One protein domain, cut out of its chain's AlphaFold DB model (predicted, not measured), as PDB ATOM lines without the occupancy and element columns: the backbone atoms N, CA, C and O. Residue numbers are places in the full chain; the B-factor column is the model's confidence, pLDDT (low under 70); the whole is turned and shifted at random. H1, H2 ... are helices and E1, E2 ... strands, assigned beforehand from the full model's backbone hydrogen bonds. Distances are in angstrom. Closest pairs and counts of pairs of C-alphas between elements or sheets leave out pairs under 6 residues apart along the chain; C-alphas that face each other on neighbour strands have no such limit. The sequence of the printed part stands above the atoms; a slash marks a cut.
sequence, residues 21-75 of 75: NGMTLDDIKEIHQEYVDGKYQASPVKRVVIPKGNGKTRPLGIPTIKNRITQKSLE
ATOM      1  N   ASN A  21      -8.894 -33.661 -39.965       86.62
ATOM      2  CA  ASN A  21      -8.103 -34.792 -40.455       86.62
ATOM      3  C   ASN A  21      -7.862 -34.743 -41.973       86.62
ATOM      4  O   ASN A  21      -7.014 -35.472 -42.468       86.62
ATOM      5  N   GLY A  22      -8.635 -33.937 -42.705       82.81
ATOM      6  CA  GLY A  22      -8.473 -33.748 -44.145       82.81
ATOM      7  C   GLY A  22      -7.617 -32.539 -44.512       82.81
ATOM      8  O   GLY A  22      -7.558 -32.219 -45.691       82.81
ATOM      9  N   MET A  23      -7.023 -31.845 -43.534       87.75
ATOM     10  CA  MET A  23      -6.132 -30.716 -43.795       87.75
ATOM     11  C   MET A  23      -4.683 -31.158 -43.914       87.75
ATOM     12  O   MET A  23      -4.178 -31.950 -43.117       87.75
ATOM     13  N   THR A  24      -4.009 -30.559 -44.879       92.50
ATOM     14  CA  THR A  24      -2.581 -30.668 -45.130       92.50
ATOM     15  C   THR A  24      -1.864 -29.393 -44.683       92.50
ATOM     16  O   THR A  24      -2.480 -28.373 -44.367       92.50
ATOM     17  N   LEU A  25      -0.531 -29.437 -44.658       91.56
ATOM     18  CA  LEU A  25       0.273 -28.239 -44.410       91.56
ATOM     19  C   LEU A  25       0.108 -27.192 -45.515       91.56
ATOM     20  O   LEU A  25       0.207 -26.000 -45.233       91.56
ATOM     21  N   ASP A  26      -0.145 -27.619 -46.749       94.50
ATOM     22  CA  ASP A  26      -0.295 -26.698 -47.871       94.50
ATOM     23  C   ASP A  26      -1.628 -25.947 -47.802       94.50
ATOM     24  O   ASP A  26      -1.632 -24.738 -48.012       94.50
ATOM     25  N   ASP A  27      -2.704 -26.595 -47.336       92.19
ATOM     26  CA  ASP A  27      -3.969 -25.906 -47.029       92.19
ATOM     27  C   ASP A  27      -3.762 -24.786 -45.995       92.19
ATOM     28  O   ASP A  27      -4.313 -23.692 -46.104       92.19
ATOM     29  N   ILE A  28      -2.946 -25.038 -44.965       91.62
ATOM     30  CA  ILE A  28      -2.654 -24.043 -43.922       91.62
ATOM     31  C   ILE A  28      -1.845 -22.877 -44.500       91.62
ATOM     32  O   ILE A  28      -2.128 -21.719 -44.183       91.62
ATOM     33  N   LYS A  29      -0.855 -23.164 -45.354       94.38
ATOM     34  CA  LYS A  29      -0.068 -22.126 -46.032       94.38
ATOM     35  C   LYS A  29      -0.943 -21.271 -46.941       94.38
ATOM     36  O   LYS A  29      -0.791 -20.054 -46.921       94.38
ATOM     37  N   GLU A  30      -1.859 -21.875 -47.691       93.62
ATOM     38  CA  GLU A  30      -2.794 -21.150 -48.555       93.62
ATOM     39  C   GLU A  30      -3.683 -20.210 -47.735       93.62
ATOM     40  O   GLU A  30      -3.762 -19.017 -48.026       93.62
ATOM     41  N   ILE A  31      -4.261 -20.704 -46.633       92.62
ATOM     42  CA  ILE A  31      -5.070 -19.883 -45.721       92.62
ATOM     43  C   ILE A  31      -4.262 -18.706 -45.165       92.62
ATOM     44  O   ILE A  31      -4.783 -17.593 -45.076       92.62
ATOM     45  N   HIS A  32      -3.006 -18.942 -44.782       92.69
ATOM     46  CA  HIS A  32      -2.115 -17.889 -44.303       92.69
ATOM     47  C   HIS A  32      -1.826 -16.850 -45.394       92.69
ATOM     48  O   HIS A  32      -1.923 -15.655 -45.128       92.69
ATOM     49  N   GLN A  33      -1.502 -17.289 -46.613       94.94
ATOM     50  CA  GLN A  33      -1.238 -16.384 -47.735       94.94
ATOM     51  C   GLN A  33      -2.460 -15.529 -48.065       94.94
ATOM     52  O   GLN A  33      -2.344 -14.311 -48.127       94.94
ATOM     53  N   GLU A  34      -3.650 -16.127 -48.166       94.38
ATOM     54  CA  GLU A  34      -4.884 -15.363 -48.369       94.38
ATOM     55  C   GLU A  34      -5.122 -14.315 -47.274       94.38
ATOM     56  O   GLU A  34      -5.637 -13.229 -47.550       94.38
ATOM     57  N   TYR A  35      -4.785 -14.648 -46.026       92.19
ATOM     58  CA  TYR A  35      -4.947 -13.747 -44.893       92.19
ATOM     59  C   TYR A  35      -3.987 -12.556 -44.965       92.19
ATOM     60  O   TYR A  35      -4.434 -11.416 -44.844       92.19
ATOM     61  N   VAL A  36      -2.698 -12.803 -45.214       93.00
ATOM     62  CA  VAL A  36      -1.674 -11.749 -45.337       93.00
ATOM     63  C   VAL A  36      -1.927 -10.858 -46.555       93.00
ATOM     64  O   VAL A  36      -1.787  -9.641 -46.461       93.00
ATOM     65  N   ASP A  37      -2.389 -11.441 -47.659       95.94
ATOM     66  CA  ASP A  37      -2.770 -10.719 -48.876       95.94
ATOM     67  C   ASP A  37      -4.053  -9.880 -48.720       95.94
ATOM     68  O   ASP A  37      -4.461  -9.194 -49.659       95.94
ATOM     69  N   GLY A  38      -4.751  -9.973 -47.581       93.75
ATOM     70  CA  GLY A  38      -6.045  -9.316 -47.367       93.75
ATOM     71  C   GLY A  38      -7.177  -9.874 -48.240       93.75
ATOM     72  O   GLY A  38      -8.227  -9.248 -48.369       93.75
ATOM     73  N   LYS A  39      -6.984 -11.052 -48.845       94.75
ATOM     74  CA  LYS A  39      -7.961 -11.732 -49.716       94.75
ATOM     75  C   LYS A  39      -8.862 -12.704 -48.961       94.75
ATOM     76  O   LYS A  39      -9.811 -13.233 -49.535       94.75
ATOM     77  N   TYR A  40      -8.576 -12.948 -47.685       92.94
ATOM     78  CA  TYR A  40      -9.335 -13.876 -46.867       92.94
ATOM     79  C   TYR A  40     -10.814 -13.479 -46.765       92.94
ATOM     80  O   TYR A  40     -11.166 -12.426 -46.232       92.94
ATOM     81  N   GLN A  41     -11.694 -14.382 -47.203       92.69
ATOM     82  CA  GLN A  41     -13.141 -14.260 -47.033       92.69
ATOM     83  C   GLN A  41     -13.667 -15.383 -46.137       92.69
ATOM     84  O   GLN A  41     -13.549 -16.572 -46.451       92.69
ATOM     85  N   ALA A  42     -14.269 -15.007 -45.008       91.88
ATOM     86  CA  ALA A  42     -14.828 -15.967 -44.065       91.88
ATOM     87  C   ALA A  42     -16.010 -16.718 -44.694       91.88
ATOM     88  O   ALA A  42     -16.992 -16.118 -45.134       91.88
ATOM     89  N   SER A  43     -15.953 -18.051 -44.690       93.75
ATOM     90  CA  SER A  43     -17.048 -18.861 -45.229       93.75
ATOM     91  C   SER A  43     -18.298 -18.790 -44.339       93.75
ATOM     92  O   SER A  43     -18.169 -18.673 -43.114       93.75
ATOM     93  N   PRO A  44     -19.510 -18.962 -44.898       94.75
ATOM     94  CA  PRO A  44     -20.727 -19.087 -44.106       94.75
ATOM     95  C   PRO A  44     -20.662 -20.224 -43.078       94.75
ATOM     96  O   PRO A  44     -20.026 -21.265 -43.273       94.75
ATOM     97  N   VAL A  45     -21.366 -20.037 -41.966       94.75
ATOM     98  CA  VAL A  45     -21.396 -20.984 -40.847       94.75
ATOM     99  C   VAL A  45     -22.516 -22.010 -41.046       94.75
ATOM    100  O   VAL A  45     -23.665 -21.649 -41.302       94.75
ATOM    101  N   LYS A  46     -22.224 -23.303 -40.851       93.62
ATOM    102  CA  LYS A  46     -23.230 -24.373 -40.938       93.62
ATOM    103  C   LYS A  46     -24.155 -24.348 -39.722       93.62
ATOM    104  O   LYS A  46     -23.687 -24.421 -38.586       93.62
ATOM    105  N   ARG A  47     -25.470 -24.286 -39.941       93.25
ATOM    106  CA  ARG A  47     -26.469 -24.290 -38.861       93.25
ATOM    107  C   ARG A  47     -26.872 -25.715 -38.498       93.25
ATOM    108  O   ARG A  47     -27.225 -26.504 -39.367       93.25
ATOM    109  N   VAL A  48     -26.840 -26.030 -37.208       90.19
ATOM    110  CA  VAL A  48     -27.304 -27.314 -36.665       90.19
ATOM    111  C   VAL A  48     -28.216 -27.048 -35.480       90.19
ATOM    112  O   VAL A  48     -27.872 -26.278 -34.588       90.19
ATOM    113  N   VAL A  49     -29.381 -27.686 -35.457       91.25
ATOM    114  CA  VAL A  49     -30.337 -27.575 -34.352       91.25
ATOM    115  C   VAL A  49     -30.114 -28.749 -33.401       91.25
ATOM    116  O   VAL A  49     -30.179 -29.900 -33.821       91.25
ATOM    117  N   ILE A  50     -29.829 -28.467 -32.127       87.62
ATOM    118  CA  ILE A  50     -29.654 -29.497 -31.093       87.62
ATOM    119  C   ILE A  50     -30.783 -29.389 -30.061       87.62
ATOM    120  O   ILE A  50     -31.041 -28.281 -29.573       87.62
ATOM    121  N   PRO A  51     -31.443 -30.502 -29.691       88.75
ATOM    122  CA  PRO A  51     -32.455 -30.498 -28.640       88.75
ATOM    123  C   PRO A  51     -31.827 -30.218 -27.265       88.75
ATOM    124  O   PRO A  51     -30.746 -30.711 -26.936       88.75
ATOM    125  N   LYS A  52     -32.513 -29.426 -26.440       84.19
ATOM    126  CA  LYS A  52     -32.244 -29.278 -25.005       84.19
ATOM    127  C   LYS A  52     -33.131 -30.249 -24.220       84.19
ATOM    128  O   LYS A  52     -34.203 -30.628 -24.677       84.19
ATOM    129  N   GLY A  53     -32.715 -30.589 -22.997       79.38
ATOM    130  CA  GLY A  53     -33.486 -31.470 -22.105       79.38
ATOM    131  C   GLY A  53     -34.865 -30.931 -21.698       79.38
ATOM    132  O   GLY A  53     -35.702 -31.695 -21.249       79.38
ATOM    133  N   ASN A  54     -35.131 -29.636 -21.894       82.44
ATOM    134  CA  ASN A  54     -36.400 -28.977 -21.572       82.44
ATOM    135  C   ASN A  54     -37.339 -28.817 -22.786       82.44
ATOM    136  O   ASN A  54     -38.135 -27.882 -22.821       82.44
ATOM    137  N   GLY A  55     -37.181 -29.642 -23.826       84.44
ATOM    138  CA  GLY A  55     -38.005 -29.604 -25.043       84.44
ATOM    139  C   GLY A  55     -37.712 -28.437 -25.997       84.44
ATOM    140  O   GLY A  55     -38.188 -28.434 -27.127       84.44
ATOM    141  N   LYS A  56     -36.896 -27.456 -25.592       88.56
ATOM    142  CA  LYS A  56     -36.456 -26.354 -26.463       88.56
ATOM    143  C   LYS A  56     -35.297 -26.792 -27.359       88.56
ATOM    144  O   LYS A  56     -34.613 -27.773 -27.087       88.56
ATOM    145  N   THR A  57     -34.994 -26.007 -28.386       90.81
ATOM    146  CA  THR A  57     -33.834 -26.234 -29.260       90.81
ATOM    147  C   THR A  57     -32.774 -25.150 -29.097       90.81
ATOM    148  O   THR A  57     -33.085 -23.994 -28.808       90.81
ATOM    149  N   ARG A  58     -31.504 -25.503 -29.306       88.31
ATOM    150  CA  ARG A  58     -30.395 -24.550 -29.432       88.31
ATOM    151  C   ARG A  58     -29.856 -24.594 -30.862       88.31
ATOM    152  O   ARG A  58     -29.305 -25.630 -31.240       88.31
ATOM    153  N   PRO A  59     -29.971 -23.508 -31.644       91.25
ATOM    154  CA  PRO A  59     -29.239 -23.412 -32.894       91.25
ATOM    155  C   PRO A  59     -27.746 -23.261 -32.581       91.25
ATOM    156  O   PRO A  59     -27.352 -22.442 -31.754       91.25
ATOM    157  N   LEU A  60     -26.916 -24.062 -33.236       90.56
ATOM    158  CA  LEU A  60     -25.466 -23.936 -33.235       90.56
ATOM    159  C   LEU A  60     -24.988 -23.507 -34.615       90.56
ATOM    160  O   LEU A  60     -25.528 -23.937 -35.636       90.56
ATOM    161  N   GLY A  61     -23.947 -22.682 -34.618       92.19
ATOM    162  CA  GLY A  61     -23.159 -22.379 -35.796       92.19
ATOM    163  C   GLY A  61     -21.852 -23.168 -35.770       92.19
ATOM    164  O   GLY A  61     -21.072 -23.037 -34.830       92.19
ATOM    165  N   ILE A  62     -21.621 -23.992 -36.787       92.00
ATOM    166  CA  ILE A  62     -20.392 -24.758 -36.974       92.00
ATOM    167  C   ILE A  62     -19.567 -24.084 -38.084       92.00
ATOM    168  O   ILE A  62     -19.919 -24.212 -39.261       92.00
ATOM    169  N   PRO A  63     -18.497 -23.339 -37.746       93.56
ATOM    170  CA  PRO A  63     -17.615 -22.739 -38.747       93.56
ATOM    171  C   PRO A  63     -16.806 -23.813 -39.490       93.56
ATOM    172  O   PRO A  63     -16.598 -24.919 -38.964       93.56
ATOM    173  N   THR A  64     -16.331 -23.476 -40.695       93.69
ATOM    174  CA  THR A  64     -15.344 -24.272 -41.448       93.69
ATOM    175  C   THR A  64     -14.028 -24.371 -40.678       93.69
ATOM    176  O   THR A  64     -13.773 -23.583 -39.766       93.69
ATOM    177  N   ILE A  65     -13.183 -25.348 -41.017       92.44
ATOM    178  CA  ILE A  65     -11.880 -25.486 -40.351       92.44
ATOM    179  C   ILE A  65     -10.997 -24.263 -40.640       92.44
ATOM    180  O   ILE A  65     -10.422 -23.718 -39.705       92.44
ATOM    181  N   LYS A  66     -11.015 -23.756 -41.881       92.00
ATOM    182  CA  LYS A  66     -10.375 -22.488 -42.268       92.00
ATOM    183  C   LYS A  66     -10.762 -21.337 -41.336       92.00
ATOM    184  O   LYS A  66      -9.893 -20.719 -40.735       92.00
ATOM    185  N   ASN A  67     -12.061 -21.116 -41.120       93.38
ATOM    186  CA  ASN A  67     -12.532 -20.076 -40.205       93.38
ATOM    187  C   ASN A  67     -12.088 -20.307 -38.755       93.38
ATOM    188  O   ASN A  67     -11.776 -19.347 -38.059       93.38
ATOM    189  N   ARG A  68     -12.057 -21.560 -38.281       91.56
ATOM    190  CA  ARG A  68     -11.597 -21.872 -36.915       91.56
ATOM    191  C   ARG A  68     -10.121 -21.549 -36.725       91.56
ATOM    192  O   ARG A  68      -9.777 -21.049 -35.662       91.56
ATOM    193  N   ILE A  69      -9.284 -21.856 -37.718       90.44
ATOM    194  CA  ILE A  69      -7.849 -21.556 -37.682       90.44
ATOM    195  C   ILE A  69      -7.662 -20.045 -37.612       90.44
ATOM    196  O   ILE A  69      -7.104 -19.563 -36.635       90.44
ATOM    197  N   THR A  70      -8.235 -19.296 -38.558       91.25
ATOM    198  CA  THR A  70      -8.112 -17.832 -38.588       91.25
ATOM    199  C   THR A  70      -8.653 -17.177 -37.315       91.25
ATOM    200  O   THR A  70      -8.001 -16.304 -36.754       91.25
ATOM    201  N   GLN A  71      -9.809 -17.623 -36.807       90.06
ATOM    202  CA  GLN A  71     -10.373 -17.097 -35.560       90.06
ATOM    203  C   GLN A  71      -9.469 -17.369 -34.352       90.06
ATOM    204  O   GLN A  71      -9.368 -16.515 -33.481       90.06
ATOM    205  N   LYS A  72      -8.832 -18.546 -34.284       90.00
ATOM    206  CA  LYS A  72      -7.909 -18.891 -33.196       90.00
ATOM    207  C   LYS A  72      -6.560 -18.196 -33.299       90.00
ATOM    208  O   LYS A  72      -5.945 -17.984 -32.268       90.00
ATOM    209  N   SER A  73      -6.114 -17.845 -34.499       85.94
ATOM    210  CA  SER A  73      -4.903 -17.044 -34.696       85.94
ATOM    211  C   SER A  73      -5.067 -15.585 -34.256       85.94
ATOM    212  O   SER A  73      -4.067 -14.907 -34.060       85.94
ATOM    213  N   LEU A  74      -6.310 -15.106 -34.135       81.44
ATOM    214  CA  LEU A  74      -6.661 -13.752 -33.696       81.44
ATOM    215  C   LEU A  74      -6.955 -13.635 -32.190       81.44
ATOM    216  O   LEU A  74      -7.198 -12.527 -31.716       81.44
ATOM    217  N   GLU A  75      -7.012 -14.758 -31.471       74.94
ATOM    218  CA  GLU A  75      -7.316 -14.834 -30.033       74.94
ATOM    219  C   GLU A  75      -6.036 -14.820 -29.199       74.94
ATOM    220  O   GLU A  75      -6.034 -14.108 -28.171       74.94
TER     221      GLU A  75
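Overview. This is residues 21 to 75 of the 75 residues of an uncharacterized protein of Candidatus Phytoplasma solani (UniProt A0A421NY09). A narrow two-stranded hairpin, E1 and E2, makes one end of an elongated shape, and two loosely associated helices, H1 and H2, set at a steep angle, make the other. The 55 printed residues hold, in chain order, H1, E1, E2 and H2, a mixed class with one antiparallel sheet, E1 - E2. The whole is only just loose, close to extended, with a radius of gyration of the C-alphas of 15.0 A and spans of 46 by 24 by 19 A.

Arrangement. H1, residues 25 to 36, and H2, residues 65 to 73, are close but not clearly touching; their closest C-alphas, Ile 31 and Lys 66, are 6.8 A apart. They run the same way at a steep tilt of 59 degrees. E1, residues 46 to 51, and E2, residues 57 to 62, form an antiparallel hairpin, at 152 degrees, with N 46 and O 62 2.9 A apart, within hydrogen-bond range. In H1 and H2 every O i to N i+4 pair is within that range. H1 is apart from E2, and E1 from H2.

Along the chain. H1 begins at C-alpha 25 (0.273, -28.239, -44.410) and is 16.6 A long. E1 measures 16.5 A, E2 15.6 A. H2, 12.3 A, ends at C-alpha 73 (-4.903, -17.044, -34.696).

Size, cuts and confidence. The farthest C-alphas, Asp 37 and Asn 54, are 47.0 A apart. The printed part has no cut, no link is long, and no printed residue has a pLDDT under 70.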